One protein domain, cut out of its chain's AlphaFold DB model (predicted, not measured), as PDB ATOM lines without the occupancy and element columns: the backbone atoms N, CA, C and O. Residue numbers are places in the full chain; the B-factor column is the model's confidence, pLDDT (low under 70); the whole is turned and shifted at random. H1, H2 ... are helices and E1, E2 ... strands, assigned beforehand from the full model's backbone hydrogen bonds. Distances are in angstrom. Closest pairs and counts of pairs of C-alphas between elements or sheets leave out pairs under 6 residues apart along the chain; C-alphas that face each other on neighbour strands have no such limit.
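Overview. This is residues 2 to 122 of the 122 residues of an uncharacterized protein of Salinimicrobium catena (UniProt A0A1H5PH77). A strongly twisted sheet of four strands, E1 to E4, with helix H2 packed across E1, E2 and E3, makes a head; a long stretch without named elements, residues 84 to 103, leads away to the lone helix H3. Residues 94 to 107 and 110 to 115 stand free. The printed part has 121 residues, under half in named elements, in the order E1 E2 E3 E4 H1 H2 H3; the sheet runs E1 E2 E3 E4, all antiparallel, and the class is mixed. It is only just loose, close to extended, with a radius of gyration of the C-alphas of 20.2 A and spans of 66 by 34 by 28 A.

Arrangement. E1, residues 12 to 15, E2, residues 18 to 27, E3, residues 33 to 42, and E4, residues 50 to 57, form a meander of hairpins, each strand the antiparallel neighbour of the one before. Within hydrogen-bond range are N 13 and O 20, 3.0 A, N 21 and O 39, 2.9 A, and N 35 and O 55, 2.9 A. H1, residues 61 to 64, is on the sheet, height 7.4 A. H2, residues 70 to 83, makes two layers with the sheet, a helix on one face; its height is 9.4 A, and it runs across the strands, at 77 degrees to E1 on the local plane. The closest C-alphas of H2 and E3 are Leu 76 and Ser 41, 6.5 A. H3, residues 104 to 113, is apart from H2. Every O i to N i+4 pair is within range in H2 and H3; H1 is too short for one.

Along the chain. E1 begins at C-alpha 12 (22.947, -25.248, 45.359). E2 spans 19.6 A, E3 19.9 A, H2 20.1 A. H3 ends at C-alpha 113 (4.212, -12.800, 12.973).

Size, cuts and confidence. The farthest C-alphas, Asn 2 and Val 122, are 68.3 A apart. The printed part has no cut; H2 to H3 is a long link. Residues 2 to 5, 45 to 46, 89 to 102 and 118 to 122 are under pLDDT 70.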
ATOM      1  N   ASN A   2      29.861 -18.015  65.259       36.72
ATOM      2  CA  ASN A   2      29.360 -19.022  64.312       36.72
ATOM      3  C   ASN A   2      28.835 -18.304  63.069       36.72
ATOM      4  O   ASN A   2      27.710 -17.810  63.090       36.72
ATOM      5  N   GLU A   3      29.636 -18.247  62.012       41.78
ATOM      6  CA  GLU A   3      29.186 -17.774  60.707       41.78
ATOM      7  C   GLU A   3      28.194 -18.792  60.130       41.78
ATOM      8  O   GLU A   3      28.552 -19.900  59.731       41.78
ATOM      9  N   SER A   4      26.904 -18.455  60.146       55.69
ATOM     10  CA  SER A   4      25.924 -19.153  59.321       55.69
ATOM     11  C   SER A   4      26.230 -18.814  57.867       55.69
ATOM     12  O   SER A   4      26.177 -17.637  57.510       55.69
ATOM     13  N   ILE A   5      26.533 -19.813  57.035       60.44
ATOM     14  CA  ILE A   5      26.679 -19.611  55.588       60.44
ATOM     15  C   ILE A   5      25.407 -18.903  55.094       60.44
ATOM     16  O   ILE A   5      24.317 -19.448  55.292       60.44
ATOM     17  N   PRO A   6      25.500 -17.703  54.490       79.88
ATOM     18  CA  PRO A   6      24.333 -17.034  53.942       79.88
ATOM     19  C   PRO A   6      23.838 -17.848  52.741       79.88
ATOM     20  O   PRO A   6      24.455 -17.852  51.674       79.88
ATOM     21  N   ILE A   7      22.753 -18.595  52.944       88.94
ATOM     22  CA  ILE A   7      22.072 -19.352  51.893       88.94
ATOM     23  C   ILE A   7      21.048 -18.422  51.248       88.94
ATOM     24  O   ILE A   7      20.142 -17.928  51.917       88.94
ATOM     25  N   LYS A   8      21.204 -18.187  49.950       89.62
ATOM     26  CA  LYS A   8      20.337 -17.362  49.113       89.62
ATOM     27  C   LYS A   8      19.437 -18.240  48.242       89.62
ATOM     28  O   LYS A   8      19.677 -19.434  48.042       89.62
ATOM     29  N   LYS A   9      18.388 -17.628  47.696       91.06
ATOM     30  CA  LYS A   9      17.576 -18.217  46.628       91.06
ATOM     31  C   LYS A   9      18.480 -18.629  45.454       91.06
ATOM     32  O   LYS A   9      19.455 -17.946  45.164       91.06
ATOM     33  N   ASN A  10      18.145 -19.741  44.805       90.69
ATOM     34  CA  ASN A  10      18.862 -20.354  43.678       90.69
ATOM     35  C   ASN A  10      20.239 -20.945  44.012       90.69
ATOM     36  O   ASN A  10      20.903 -21.487  43.131       90.69
ATOM     37  N   ASP A  11      20.654 -20.927  45.281       92.62
ATOM     38  CA  ASP A  11      21.853 -21.642  45.691       92.62
ATOM     39  C   ASP A  11      21.706 -23.151  45.513       92.62
ATOM     40  O   ASP A  11      20.641 -23.736  45.727       92.62
ATOM     41  N   PHE A  12      22.828 -23.805  45.233       94.19
ATOM     42  CA  PHE A  12      22.947 -25.248  45.359       94.19
ATOM     43  C   PHE A  12      23.596 -25.582  46.697       94.19
ATOM     44  O   PHE A  12      24.739 -25.203  46.969       94.19
ATOM     45  N   VAL A  13      22.872 -26.310  47.543       95.00
ATOM     46  CA  VAL A  13      23.360 -26.700  48.871       95.00
ATOM     47  C   VAL A  13      23.266 -28.201  49.075       95.00
ATOM     48  O   VAL A  13      22.341 -28.858  48.595       95.00
ATOM     49  N   LYS A  14      24.215 -28.748  49.831       94.31
ATOM     50  CA  LYS A  14      24.187 -30.123  50.316       94.31
ATOM     51  C   LYS A  14      23.894 -30.131  51.804       94.31
ATOM     52  O   LYS A  14      24.500 -29.405  52.591       94.31
ATOM     53  N   TYR A  15      22.961 -30.994  52.178       92.31
ATOM     54  CA  TYR A  15      22.675 -31.327  53.562       92.31
ATOM     55  C   TYR A  15      22.460 -32.834  53.672       92.31
ATOM     56  O   TYR A  15      21.578 -33.404  53.019       92.31
ATOM     57  N   MET A  16      23.276 -33.481  54.509       88.62
ATOM     58  CA  MET A  16      23.349 -34.941  54.614       88.62
ATOM     59  C   MET A  16      23.599 -35.576  53.230       88.62
ATOM     60  O   MET A  16      24.514 -35.186  52.511       88.62
ATOM     61  N   LYS A  17      22.774 -36.552  52.833       89.62
ATOM     62  CA  LYS A  17      22.870 -37.256  51.545       89.62
ATOM     63  C   LYS A  17      22.120 -36.549  50.409       89.62
ATOM     64  O   LYS A  17      21.972 -37.125  49.336       89.62
ATOM     65  N   SER A  18      21.570 -35.359  50.654       92.31
ATOM     66  CA  SER A  18      20.707 -34.665  49.701       92.31
ATOM     67  C   SER A  18      21.328 -33.375  49.195       92.31
ATOM     68  O   SER A  18      21.921 -32.621  49.965       92.31
ATOM     69  N   ILE A  19      21.119 -33.122  47.909       94.81
ATOM     70  CA  ILE A  19      21.496 -31.892  47.218       94.81
ATOM     71  C   ILE A  19      20.199 -31.169  46.860       94.81
ATOM     72  O   ILE A  19      19.235 -31.806  46.418       94.81
ATOM     73  N   TYR A  20      20.169 -29.863  47.093       95.38
ATOM     74  CA  TYR A  20      18.992 -29.015  46.968       95.38
ATOM     75  C   TYR A  20      19.300 -27.839  46.047       95.38
ATOM     76  O   TYR A  20      20.358 -27.229  46.182       95.38
ATOM     77  N   LEU A  21      18.346 -27.499  45.179       95.12
ATOM     78  CA  LEU A  21      18.260 -26.181  44.559       95.12
ATOM     79  C   LEU A  21      17.335 -25.322  45.421       95.12
ATOM     80  O   LEU A  21      16.136 -25.606  45.525       95.12
ATOM     81  N   VAL A  22      17.902 -24.323  46.086       94.62
ATOM     82  CA  VAL A  22      17.231 -23.541  47.124       94.62
ATOM     83  C   VAL A  22      16.198 -22.606  46.515       94.62
ATOM     84  O   VAL A  22      16.479 -21.863  45.581       94.62
ATOM     85  N   LYS A  23      15.002 -22.612  47.097       93.81
ATOM     86  CA  LYS A  23      13.974 -21.600  46.857       93.81
ATOM     87  C   LYS A  23      14.037 -20.502  47.911       93.81
ATOM     88  O   LYS A  23      13.962 -19.330  47.571       93.81
ATOM     89  N   ASP A  24      14.166 -20.896  49.173       93.00
ATOM     90  CA  ASP A  24      14.218 -19.994  50.322       93.00
ATOM     91  C   ASP A  24      14.805 -20.733  51.543       93.00
ATOM     92  O   ASP A  24      14.681 -21.959  51.658       93.00
ATOM     93  N   PHE A  25      15.458 -20.008  52.449       92.69
ATOM     94  CA  PHE A  25      16.040 -20.553  53.670       92.69
ATOM     95  C   PHE A  25      15.842 -19.591  54.839       92.69
ATOM     96  O   PHE A  25      16.430 -18.514  54.878       92.69
ATOM     97  N   GLN A  26      15.050 -20.011  55.826       91.81
ATOM     98  CA  GLN A  26      14.675 -19.157  56.952       91.81
ATOM     99  C   GLN A  26      14.800 -19.870  58.296       91.81
ATOM    100  O   GLN A  26      14.566 -21.078  58.414       91.81
ATOM    101  N   LYS A  27      15.127 -19.101  59.335       90.50
ATOM    102  CA  LYS A  27      15.041 -19.541  60.727       90.50
ATOM    103  C   LYS A  27      13.608 -19.333  61.223       90.50
ATOM    104  O   LYS A  27      13.049 -18.258  61.062       90.50
ATOM    105  N   LEU A  28      13.024 -20.364  61.820       90.44
ATOM    106  CA  LEU A  28      11.695 -20.339  62.424       90.44
ATOM    107  C   LEU A  28      11.777 -19.894  63.891       90.44
ATOM    108  O   LEU A  28      12.810 -20.054  64.547       90.44
ATOM    109  N   GLU A  29      10.651 -19.425  64.428       88.56
ATOM    110  CA  GLU A  29      10.519 -18.969  65.822       88.56
ATOM    111  C   GLU A  29      10.908 -20.050  66.843       88.56
ATOM    112  O   GLU A  29      11.522 -19.764  67.866       88.56
ATOM    113  N   ASN A  30      10.653 -21.321  66.526       87.88
ATOM    114  CA  ASN A  30      10.998 -22.467  67.374       87.88
ATOM    115  C   ASN A  30      12.488 -22.879  67.319       87.88
ATOM    116  O   ASN A  30      12.844 -23.977  67.750       87.88
ATOM    117  N   GLY A  31      13.358 -22.053  66.730       85.69
ATOM    118  CA  GLY A  31      14.800 -22.303  66.630       85.69
ATOM    119  C   GLY A  31      15.214 -23.329  65.568       85.69
ATOM    120  O   GLY A  31      16.409 -23.605  65.418       85.69
ATOM    121  N   ARG A  32      14.265 -23.896  64.813       90.81
ATOM    122  CA  ARG A  32      14.547 -24.733  63.635       90.81
ATOM    123  C   ARG A  32      14.779 -23.860  62.406       90.81
ATOM    124  O   ARG A  32      14.391 -22.701  62.372       90.81
ATOM    125  N   TYR A  33      15.369 -24.441  61.374       92.12
ATOM    126  CA  TYR A  33      15.498 -23.824  60.059       92.12
ATOM    127  C   TYR A  33      14.594 -24.545  59.067       92.12
ATOM    128  O   TYR A  33      14.451 -25.767  59.128       92.12
ATOM    129  N   ARG A  34      13.994 -23.804  58.139       93.69
ATOM    130  CA  ARG A  34      13.227 -24.354  57.023       93.69
ATOM    131  C   ARG A  34      13.982 -24.098  55.727       93.69
ATOM    132  O   ARG A  34      14.164 -22.952  55.333       93.69
ATOM    133  N   LEU A  35      14.387 -25.183  55.073       94.50
ATOM    134  CA  LEU A  35      14.975 -25.175  53.739       94.50
ATOM    135  C   LEU A  35      13.886 -25.475  52.714       94.50
ATOM    136  O   LEU A  35      13.503 -26.634  52.543       94.50
ATOM    137  N   ASN A  36      13.385 -24.437  52.057       94.62
ATOM    138  CA  ASN A  36      12.465 -24.545  50.934       94.62
ATOM    139  C   ASN A  36      13.280 -24.763  49.652       94.62
ATOM    140  O   ASN A  36      14.262 -24.061  49.407       94.62
ATOM    141  N   TYR A  37      12.887 -25.722  48.816       95.06
ATOM    142  CA  TYR A  37      13.639 -26.089  47.616       95.06
ATOM    143  C   TYR A  37      12.749 -26.194  46.380       95.06
ATOM    144  O   TYR A  37      11.623 -26.689  46.453       95.06
ATOM    145  N   TYR A  38      13.295 -25.784  45.233       94.12
ATOM    146  CA  TYR A  38      12.731 -26.092  43.920       94.12
ATOM    147  C   TYR A  38      12.906 -27.572  43.614       94.12
ATOM    148  O   TYR A  38      11.945 -28.261  43.293       94.12
ATOM    149  N   PHE A  39      14.125 -28.079  43.801       94.56
ATOM    150  CA  PHE A  39      14.460 -29.475  43.562       94.56
ATOM    151  C   PHE A  39      15.302 -30.051  44.684       94.56
ATOM    152  O   PHE A  39      16.147 -29.369  45.262       94.56
ATOM    153  N   ARG A  40      15.107 -31.340  44.944       94.31
ATOM    154  CA  ARG A  40      15.954 -32.135  45.824       94.31
ATOM    155  C   ARG A  40      16.209 -33.496  45.198       94.31
ATOM    156  O   ARG A  40      15.272 -34.159  44.755       94.31
ATOM    157  N   SER A  41      17.457 -33.945  45.254       93.19
ATOM    158  CA  SER A  41      17.829 -35.324  44.936       93.19
ATOM    159  C   SER A  41      18.776 -35.901  45.989       93.19
ATOM    160  O   SER A  41      19.328 -35.175  46.818       93.19
ATOM    161  N   ILE A  42      18.942 -37.220  45.975       88.81
ATOM    162  CA  ILE A  42      19.971 -37.941  46.731       88.81
ATOM    163  C   ILE A  42      21.016 -38.419  45.726       88.81
ATOM    164  O   ILE A  42      20.678 -38.832  44.622       88.81
ATOM    165  N   GLU A  43      22.285 -38.381  46.100       72.12
ATOM    166  CA  GLU A  43      23.391 -38.852  45.263       72.12
ATOM    167  C   GLU A  43      23.423 -40.394  45.223       72.12
ATOM    168  O   GLU A  43      24.201 -41.050  45.910       72.12
ATOM    169  N   LYS A  44      22.469 -40.994  44.500       73.94
ATOM    170  CA  LYS A  44      22.373 -42.434  44.210       73.94
ATOM    171  C   LYS A  44      21.805 -42.639  42.804       73.94
ATOM    172  O   LYS A  44      20.909 -41.905  42.385       73.94
ATOM    173  N   ASN A  45      22.256 -43.685  42.107       59.72
ATOM    174  CA  ASN A  45      21.920 -43.960  40.699       59.72
ATOM    175  C   ASN A  45      20.409 -44.098  40.400       59.72
ATOM    176  O   ASN A  45      19.996 -43.860  39.265       59.72
ATOM    177  N   HIS A  46      19.565 -44.325  41.414       63.34
ATOM    178  CA  HIS A  46      18.097 -44.409  41.292       63.34
ATOM    179  C   HIS A  46      17.329 -43.420  42.183       63.34
ATOM    180  O   HIS A  46      16.144 -43.607  42.455       63.34
ATOM    181  N   ALA A  47      17.988 -42.382  42.699       72.12
ATOM    182  CA  ALA A  47      17.314 -41.430  43.569       72.12
ATOM    183  C   ALA A  47      16.215 -40.656  42.825       72.12
ATOM    184  O   ALA A  47      16.422 -40.128  41.732       72.12
ATOM    185  N   LYS A  48      15.039 -40.563  43.454       84.06
ATOM    186  CA  LYS A  48      13.906 -39.793  42.942       84.06
ATOM    187  C   LYS A  48      14.204 -38.295  43.054       84.06
ATOM    188  O   LYS A  48      14.595 -37.813  44.114       84.06
ATOM    189  N   LEU A  49      13.960 -37.563  41.968       91.56
ATOM    190  CA  LEU A  49      13.944 -36.103  41.978       91.56
ATOM    191  C   LEU A  49      12.619 -35.618  42.585       91.56
ATOM    192  O   LEU A  49      11.544 -35.901  42.039       91.56
ATOM    193  N   HIS A  50      12.706 -34.901  43.701       91.75
ATOM    194  CA  HIS A  50      11.581 -34.258  44.378       91.75
ATOM    195  C   HIS A  50      11.490 -32.789  43.961       91.75
ATOM    196  O   HIS A  50      12.516 -32.115  43.891       91.75
ATOM    197  N   LEU A  51      10.274 -32.311  43.702       92.62
ATOM    198  CA  LEU A  51       9.968 -30.949  43.254       92.62
ATOM    199  C   LEU A  51       9.220 -30.192  44.365       92.62
ATOM    200  O   LEU A  51       8.384 -30.800  45.029       92.62
ATOM    201  N   ASN A  52       9.494 -28.894  44.522       91.62
ATOM    202  CA  ASN A  52       8.750 -27.928  45.342       91.62
ATOM    203  C   ASN A  52       8.376 -28.442  46.739       91.62
ATOM    204  O   ASN A  52       7.213 -28.713  47.033       91.62
ATOM    205  N   GLY A  53       9.368 -28.554  47.616       93.69
ATOM    206  CA  GLY A  53       9.154 -29.030  48.977       93.69
ATOM    207  C   GLY A  53       9.927 -28.232  50.012       93.69
ATOM    208  O   GLY A  53      10.550 -27.212  49.717       93.69
ATOM    209  N   HIS A  54       9.888 -28.726  51.245       94.38
ATOM    210  CA  HIS A  54      10.660 -28.162  52.341       94.38
ATOM    211  C   HIS A  54      11.295 -29.256  53.199       94.38
ATOM    212  O   HIS A  54      10.868 -30.413  53.185       94.38
ATOM    213  N   ASN A  55      12.339 -28.887  53.936       93.06
ATOM    214  CA  ASN A  55      12.944 -29.719  54.966       93.06
ATOM    215  C   ASN A  55      13.143 -28.892  56.243       93.06
ATOM    216  O   ASN A  55      13.710 -27.801  56.188       93.06
ATOM    217  N   ASN A  56      12.670 -29.406  57.380       93.06
ATOM    218  CA  ASN A  56      12.846 -28.759  58.677       93.06
ATOM    219  C   ASN A  56      14.114 -29.312  59.337       93.06
ATOM    220  O   ASN A  56      14.224 -30.509  59.596       93.06
ATOM    221  N   ILE A  57      15.067 -28.431  59.611       91.19
ATOM    222  CA  ILE A  57      16.403 -28.761  60.096       91.19
ATOM    223  C   ILE A  57      16.533 -28.243  61.526       91.19
ATOM    224  O   ILE A  57      16.205 -27.095  61.822       91.19
ATOM    225  N   ILE A  58      17.002 -29.094  62.437       90.75
ATOM    226  CA  ILE A  58      17.235 -28.690  63.826       90.75
ATOM    227  C   ILE A  58      18.376 -27.665  63.861       90.75
ATOM    228  O   ILE A  58      19.352 -27.809  63.128       90.75
ATOM    229  N   GLY A  59      18.273 -26.643  64.716       85.44
ATOM    230  CA  GLY A  59      19.189 -25.498  64.724       85.44
ATOM    231  C   GLY A  59      20.679 -25.851  64.736       85.44
ATOM    232  O   GLY A  59      21.446 -25.283  63.965       85.44
ATOM    233  N   TYR A  60      21.096 -26.832  65.543       85.56
ATOM    234  CA  TYR A  60      22.501 -27.254  65.583       85.56
ATOM    235  C   TYR A  60      22.938 -28.033  64.329       85.56
ATOM    236  O   TYR A  60      24.108 -27.975  63.962       85.56
ATOM    237  N   LEU A  61      22.010 -28.712  63.642       88.06
ATOM    238  CA  LEU A  61      22.267 -29.437  62.391       88.06
ATOM    239  C   LEU A  61      22.310 -28.517  61.171       88.06
ATOM    240  O   LEU A  61      22.889 -28.895  60.156       88.06
ATOM    241  N   ALA A  62      21.741 -27.311  61.256       86.19
ATOM    242  CA  ALA A  62      21.813 -26.328  60.175       86.19
ATOM    243  C   ALA A  62      23.263 -25.930  59.851       86.19
ATOM    244  O   ALA A  62      23.566 -25.593  58.711       86.19
ATOM    245  N   LYS A  63      24.180 -26.071  60.819       84.12
ATOM    246  CA  LYS A  63      25.628 -25.889  60.624       84.12
ATOM    247  C   LYS A  63      26.251 -26.888  59.645       84.12
ATOM    248  O   LYS A  63      27.310 -26.617  59.099       84.12
ATOM    249  N   ASN A  64      25.598 -28.028  59.417       89.56
ATOM    250  CA  ASN A  64      26.069 -29.055  58.488       89.56
ATOM    251  C   ASN A  64      25.606 -28.798  57.047       89.56
ATOM    252  O   ASN A  64      25.888 -29.607  56.163       89.56
ATOM    253  N   ILE A  65      24.841 -27.728  56.804       92.19
ATOM    254  CA  ILE A  65      24.502 -27.314  55.446       92.19
ATOM    255  C   ILE A  65      25.737 -26.649  54.850       92.19
ATOM    256  O   ILE A  65      26.299 -25.736  55.445       92.19
ATOM    257  N   ARG A  66      26.138 -27.090  53.661       93.62
ATOM    258  CA  ARG A  66      27.238 -26.492  52.902       93.62
ATOM    259  C   ARG A  66      26.820 -26.225  51.467       93.62
ATOM    260  O   ARG A  66      25.849 -26.808  50.988       93.62
ATOM    261  N   LYS A  67      27.579 -25.397  50.752       93.19
ATOM    262  CA  LYS A  67      27.443 -25.296  49.293       93.19
ATOM    263  C   LYS A  67      27.723 -26.660  48.652       93.19
ATOM    264  O   LYS A  67      28.545 -27.440  49.152       93.19
ATOM    265  N   ALA A  68      26.985 -26.968  47.595       91.88
ATOM    266  CA  ALA A  68      27.239 -28.151  46.787       91.88
ATOM    267  C   ALA A  68      28.567 -27.991  46.025       91.88
ATOM    268  O   ALA A  68      28.935 -26.879  45.651       91.88
ATOM    269  N   THR A  69      29.293 -29.087  45.811       93.06
ATOM    270  CA  THR A  69      30.458 -29.099  44.914       93.06
ATOM    271  C   THR A  69      30.005 -29.017  43.455       93.06
ATOM    272  O   THR A  69      28.848 -29.300  43.141       93.06
ATOM    273  N   THR A  70      30.915 -28.690  42.536       91.62
ATOM    274  CA  THR A  70      30.621 -28.659  41.093       91.62
ATOM    275  C   THR A  70      30.059 -29.991  40.587       91.62
ATOM    276  O   THR A  70      29.106 -30.011  39.811       91.62
ATOM    277  N   GLU A  71      30.593 -31.115  41.067       90.69
ATOM    278  CA  GLU A  71      30.103 -32.458  40.729       90.69
ATOM    279  C   GLU A  71      28.670 -32.688  41.231       90.69
ATOM    280  O   GLU A  71      27.805 -33.126  40.474       90.69
ATOM    281  N   GLU A  72      28.387 -32.315  42.481       92.31
ATOM    282  CA  GLU A  72      27.059 -32.422  43.093       92.31
ATOM    283  C   GLU A  72      26.028 -31.529  42.383       92.31
ATOM    284  O   GLU A  72      24.879 -31.928  42.164       92.31
ATOM    285  N   MET A  73      26.442 -30.323  41.987       91.75
ATOM    286  CA  MET A  73      25.637 -29.402  41.186       91.75
ATOM    287  C   MET A  73      25.308 -30.011  39.825       91.75
ATOM    288  O   MET A  73      24.135 -30.105  39.467       91.75
ATOM    289  N   ASN A  74      26.321 -30.486  39.095       90.56
ATOM    290  CA  ASN A  74      26.148 -31.116  37.786       90.56
ATOM    291  C   ASN A  74      25.257 -32.364  37.870       90.56
ATOM    292  O   ASN A  74      24.403 -32.585  37.004       90.56
ATOM    293  N   PHE A  75      25.382 -33.152  38.942       91.25
ATOM    294  CA  PHE A  75      24.485 -34.272  39.212       91.25
ATOM    295  C   PHE A  75      23.030 -33.810  39.356       91.25
ATOM    296  O   PHE A  75      22.141 -34.354  38.698       91.25
ATOM    297  N   LEU A  76      22.753 -32.795  40.182       91.62
ATOM    298  CA  LEU A  76      21.383 -32.313  40.352       91.62
ATOM    299  C   LEU A  76      20.834 -31.701  39.051       91.62
ATOM    300  O   LEU A  76      19.707 -32.004  38.668       91.62
ATOM    301  N   VAL A  77      21.638 -30.903  38.346       91.00
ATOM    302  CA  VAL A  77      21.267 -30.267  37.073       91.00
ATOM    303  C   VAL A  77      20.943 -31.301  35.998       91.00
ATOM    304  O   VAL A  77      19.903 -31.195  35.350       91.00
ATOM    305  N   SER A  78      21.778 -32.327  35.824       89.69
ATOM    306  CA  SER A  78      21.521 -33.386  34.837       89.69
ATOM    307  C   SER A  78      20.213 -34.129  35.128       89.69
ATOM    308  O   SER A  78      19.434 -34.399  34.213       89.69
ATOM    309  N   ARG A  79      19.904 -34.378  36.407       89.38
ATOM    310  CA  ARG A  79      18.625 -34.970  36.828       89.38
ATOM    311  C   ARG A  79      17.435 -34.059  36.545       89.38
ATOM    312  O   ARG A  79      16.402 -34.556  36.101       89.38
ATOM    313  N   ILE A  80      17.571 -32.756  36.797       90.81
ATOM    314  CA  ILE A  80      16.531 -31.769  36.490       90.81
ATOM    315  C   ILE A  80      16.268 -31.758  34.987       90.81
ATOM    316  O   ILE A  80      15.137 -32.012  34.594       90.81
ATOM    317  N   LYS A  81      17.300 -31.584  34.154       89.19
ATOM    318  CA  LYS A  81      17.157 -31.544  32.690       89.19
ATOM    319  C   LYS A  81      16.608 -32.846  32.104       89.19
ATOM    320  O   LYS A  81      15.824 -32.810  31.166       89.19
ATOM    321  N   SER A  82      16.964 -33.995  32.678       89.12
ATOM    322  CA  SER A  82      16.438 -35.291  32.235       89.12
ATOM    323  C   SER A  82      14.929 -35.437  32.466       89.12
ATOM    324  O   SER A  82      14.254 -36.060  31.651       89.12
ATOM    325  N   LYS A  83      14.391 -34.888  33.564       87.69
ATOM    326  CA  LYS A  83      12.965 -35.018  33.914       87.69
ATOM    327  C   LYS A  83      12.121 -33.810  33.495       87.69
ATOM    328  O   LYS A  83      10.932 -33.953  33.236       87.69
ATOM    329  N   TYR A  84      12.737 -32.636  33.448       87.94
ATOM    330  CA  TYR A  84      12.142 -31.348  33.114       87.94
ATOM    331  C   TYR A  84      13.077 -30.618  32.135       87.94
ATOM    332  O   TYR A  84      13.773 -29.683  32.532       87.94
ATOM    333  N   PRO A  85      13.130 -31.041  30.859       83.12
ATOM    334  CA  PRO A  85      14.061 -30.484  29.871       83.12
ATOM    335  C   PRO A  85      13.838 -28.990  29.605       83.12
ATOM    336  O   PRO A  85      14.789 -28.283  29.292       83.12
ATOM    337  N   ASN A  86      12.607 -28.510  29.801       82.06
ATOM    338  CA  ASN A  86      12.229 -27.104  29.643       82.06
ATOM    339  C   ASN A  86      12.419 -26.278  30.927       82.06
ATOM    340  O   ASN A  86      12.053 -25.106  30.948       82.06
ATOM    341  N   PHE A  87      12.893 -26.878  32.026       81.62
ATOM    342  CA  PHE A  87      13.153 -26.117  33.242       81.62
ATOM    343  C   PHE A  87      14.401 -25.264  33.036       81.62
ATOM    344  O   PHE A  87      15.510 -25.790  32.900       81.62
ATOM    345  N   ASP A  88      14.199 -23.952  33.027       76.88
ATOM    346  CA  ASP A  88      15.284 -23.011  32.852       76.88
ATOM    347  C   ASP A  88      16.090 -22.857  34.150       76.88
ATOM    348  O   ASP A  88      15.581 -22.462  35.200       76.88
ATOM    349  N   LEU A  89      17.365 -23.237  34.072       68.44
ATOM    350  CA  LEU A  89      18.331 -23.124  35.161       68.44
ATOM    351  C   LEU A  89      19.150 -21.837  35.070       68.44
ATOM    352  O   LEU A  89      19.998 -21.635  35.941       68.44
ATOM    353  N   SER A  90      18.912 -20.960  34.083       63.84
ATOM    354  CA  SER A  90      19.428 -19.586  34.102       63.84
ATOM    355  C   SER A  90      18.670 -18.731  35.119       63.84
ATOM    356  O   SER A  90      18.186 -17.644  34.830       63.84
ATOM    357  N   LEU A  91      18.560 -19.257  36.337       53.81
ATOM    358  CA  LEU A  91      18.106 -18.558  37.518       53.81
ATOM    359  C   LEU A  91      19.126 -17.459  37.826       53.81
ATOM    360  O   LEU A  91      20.121 -17.718  38.498       53.81
ATOM    361  N   ASP A  92      18.875 -16.273  37.274       45.22
ATOM    362  CA  ASP A  92      19.514 -14.998  37.590       45.22
ATOM    363  C   ASP A  92      21.037 -15.107  37.782       45.22
ATOM    364  O   ASP A  92      21.574 -14.851  38.860       45.22
ATOM    365  N   LYS A  93      21.768 -15.471  36.717       43.22
ATOM    366  CA  LYS A  93      23.124 -14.922  36.568       43.22
ATOM    367  C   LYS A  93      22.908 -13.439  36.342       43.22
ATOM    368  O   LYS A  93      22.650 -13.093  35.201       43.22
ATOM    369  N   ASP A  94      22.905 -12.651  37.415       41.97
ATOM    370  CA  ASP A  94      22.805 -11.195  37.398       41.97
ATOM    371  C   ASP A  94      22.093 -10.679  36.142       41.97
ATOM    372  O   ASP A  94      22.746 -10.297  35.168       41.97
ATOM    373  N   LEU A  95      20.758 -10.615  36.170       39.97
ATOM    374  CA  LEU A  95      20.116  -9.488  35.506       39.97
ATOM    375  C   LEU A  95      20.652  -8.246  36.235       39.97
ATOM    376  O   LEU A  95      20.005  -7.668  37.101       39.97
ATOM    377  N   LYS A  96      21.887  -7.848  35.904       38.69
ATOM    378  CA  LYS A  96      22.112  -6.454  35.600       38.69
ATOM    379  C   LYS A  96      20.974  -6.144  34.649       38.69
ATOM    380  O   LYS A  96      20.861  -6.784  33.603       38.69
ATOM    381  N   GLU A  97      20.081  -5.281  35.090       41.53
ATOM    382  CA  GLU A  97      19.286  -4.458  34.200       41.53
ATOM    383  C   GLU A  97      20.290  -3.768  33.260       41.53
ATOM    384  O   GLU A  97      20.713  -2.640  33.467       41.53
ATOM    385  N   GLU A  98      20.811  -4.490  32.271       41.72
ATOM    386  CA  GLU A  98      21.018  -3.867  30.990       41.72
ATOM    387  C   GLU A  98      19.593  -3.690  30.506       41.72
ATOM    388  O   GLU A  98      18.933  -4.662  30.132       41.72
ATOM    389  N   ASP A  99      19.102  -2.460  30.641       41.34
ATOM    390  CA  ASP A  99      18.024  -1.922  29.830       41.34
ATOM    391  C   ASP A  99      18.383  -2.206  28.363       41.34
ATOM    392  O   ASP A  99      18.901  -1.363  27.635       41.34
ATOM    393  N   GLN A 100      18.170  -3.439  27.910       50.03
ATOM    394  CA  GLN A 100      17.912  -3.679  26.513       50.03
ATOM    395  C   GLN A 100      16.531  -3.083  26.317       50.03
ATOM    396  O   GLN A 100      15.519  -3.728  26.601       50.03
ATOM    397  N   GLU A 101      16.506  -1.817  25.897       54.03
ATOM    398  CA  GLU A 101      15.382  -1.238  25.179       54.03
ATOM    399  C   GLU A 101      15.082  -2.176  24.007       54.03
ATOM    400  O   GLU A 101      15.594  -2.037  22.900       54.03
ATOM    401  N   LEU A 102      14.285  -3.206  24.276       57.03
ATOM    402  CA  LEU A 102      13.600  -3.954  23.248       57.03
ATOM    403  C   LEU A 102      12.699  -2.932  22.574       57.03
ATOM    404  O   LEU A 102      11.698  -2.502  23.155       57.03
ATOM    405  N   GLU A 103      13.089  -2.501  21.374       70.00
ATOM    406  CA  GLU A 103      12.276  -1.599  20.576       70.00
ATOM    407  C   GLU A 103      10.876  -2.206  20.469       70.00
ATOM    408  O   GLU A 103      10.678  -3.308  19.948       70.00
ATOM    409  N   ILE A 104       9.884  -1.486  20.994       70.75
ATOM    410  CA  ILE A 104       8.483  -1.924  21.062       70.75
ATOM    411  C   ILE A 104       7.996  -2.405  19.682       70.75
ATOM    412  O   ILE A 104       7.189  -3.335  19.584       70.75
ATOM    413  N   GLU A 105       8.528  -1.828  18.602       72.62
ATOM    414  CA  GLU A 105       8.255  -2.240  17.228       72.62
ATOM    415  C   GLU A 105       8.680  -3.679  16.907       72.62
ATOM    416  O   GLU A 105       7.949  -4.384  16.201       72.62
ATOM    417  N   GLU A 106       9.817  -4.148  17.420       74.69
ATOM    418  CA  GLU A 106      10.292  -5.519  17.217       74.69
ATOM    419  C   GLU A 106       9.420  -6.522  17.972       74.69
ATOM    420  O   GLU A 106       9.012  -7.542  17.404       74.69
ATOM    421  N   CYS A 107       9.022  -6.195  19.206       75.56
ATOM    422  CA  CYS A 107       8.068  -6.998  19.970       75.56
ATOM    423  C   CYS A 107       6.705  -7.076  19.266       75.56
ATOM    424  O   CYS A 107       6.129  -8.159  19.138       75.56
ATOM    425  N   ILE A 108       6.200  -5.954  18.741       78.75
ATOM    426  CA  ILE A 108       4.939  -5.920  17.988       78.75
ATOM    427  C   ILE A 108       5.049  -6.748  16.701       78.75
ATOM    428  O   ILE A 108       4.134  -7.521  16.395       78.75
ATOM    429  N   LYS A 109       6.151  -6.641  15.946       79.06
ATOM    430  CA  LYS A 109       6.391  -7.464  14.745       79.06
ATOM    431  C   LYS A 109       6.434  -8.952  15.090       79.06
ATOM    432  O   LYS A 109       5.794  -9.747  14.399       79.06
ATOM    433  N   PHE A 110       7.125  -9.329  16.164       80.62
ATOM    434  CA  PHE A 110       7.202 -10.712  16.637       80.62
ATOM    435  C   PHE A 110       5.820 -11.267  17.011       80.62
ATOM    436  O   PHE A 110       5.448 -12.359  16.573       80.62
ATOM    437  N   LEU A 111       5.029 -10.506  17.769       84.00
ATOM    438  CA  LEU A 111       3.691 -10.913  18.198       84.00
ATOM    439  C   LEU A 111       2.712 -11.026  17.021       84.00
ATOM    440  O   LEU A 111       1.929 -11.975  16.970       84.00
ATOM    441  N   LYS A 112       2.786 -10.115  16.039       79.44
ATOM    442  CA  LYS A 112       2.006 -10.208  14.792       79.44
ATOM    443  C   LYS A 112       2.399 -11.432  13.966       79.44
ATOM    444  O   LYS A 112       1.523 -12.175  13.535       79.44
ATOM    445  N   LYS A 113       3.702 -11.673  13.773       76.88
ATOM    446  CA  LYS A 113       4.212 -12.800  12.973       76.88
ATOM    447  C   LYS A 113       3.766 -14.155  13.524       76.88
ATOM    448  O   LYS A 113       3.482 -15.061  12.751       76.88
ATOM    449  N   ASN A 114       3.696 -14.283  14.846       79.56
ATOM    450  CA  ASN A 114       3.281 -15.515  15.512       79.56
ATOM    451  C   ASN A 114       1.762 -15.589  15.781       79.56
ATOM    452  O   ASN A 114       1.312 -16.500  16.469       79.56
ATOM    453  N   GLY A 115       0.967 -14.649  15.254       70.88
ATOM    454  CA  GLY A 115      -0.498 -14.688  15.338       70.88
ATOM    455  C   GLY A 115      -1.088 -14.349  16.712       70.88
ATOM    456  O   GLY A 115      -2.275 -14.574  16.930       70.88
ATOM    457  N   TYR A 116      -0.294 -13.793  17.632       76.81
ATOM    458  CA  TYR A 116      -0.759 -13.400  18.970       76.81
ATOM    459  C   TYR A 116      -1.504 -12.058  18.980       76.81
ATOM    460  O   TYR A 116      -2.273 -11.789  19.901       76.81
ATOM    461  N   LEU A 117      -1.301 -11.214  17.963       74.12
ATOM    462  CA  LEU A 117      -2.040  -9.963  17.768       74.12
ATOM    463  C   LEU A 117      -3.078 -10.135  16.653       74.12
ATOM    464  O   LEU A 117      -2.739 -10.081  15.471       74.12
ATOM    465  N   ILE A 118      -4.345 -10.304  17.034       64.81
ATOM    466  CA  ILE A 118      -5.493 -10.256  16.122       64.81
ATOM    467  C   ILE A 118      -6.108  -8.858  16.236       64.81
ATOM    468  O   ILE A 118      -6.622  -8.488  17.291       64.81
ATOM    469  N   PHE A 119      -6.052  -8.066  15.162       58.19
ATOM    470  CA  PHE A 119      -6.777  -6.798  15.107       58.19
ATOM    471  C   PHE A 119      -8.276  -7.084  15.049       58.19
ATOM    472  O   PHE A 119      -8.764  -7.694  14.099       58.19
ATOM    473  N   LYS A 120      -9.014  -6.622  16.056       53.16
ATOM    474  CA  LYS A 120     -10.469  -6.526  15.980       53.16
ATOM    475  C   LYS A 120     -10.783  -5.212  15.265       53.16
ATOM    476  O   LYS A 120     -10.578  -4.148  15.840       53.16
ATOM    477  N   SER A 121     -11.192  -5.279  14.003       45.59
ATOM    478  CA  SER A 121     -11.743  -4.120  13.297       45.59
ATOM    479  C   SER A 121     -13.046  -3.694  13.979       45.59
ATOM    480  O   SER A 121     -13.901  -4.546  14.235       45.59
ATOM    481  N   VAL A 122     -13.155  -2.404  14.312       45.00
ATOM    482  CA  VAL A 122     -14.392  -1.739  14.758       45.00
ATOM    483  C   VAL A 122     -15.070  -1.137  13.541       45.00
ATOM    484  O   VAL A 122     -14.329  -0.554  12.717       45.00
TER     485      VAL A 122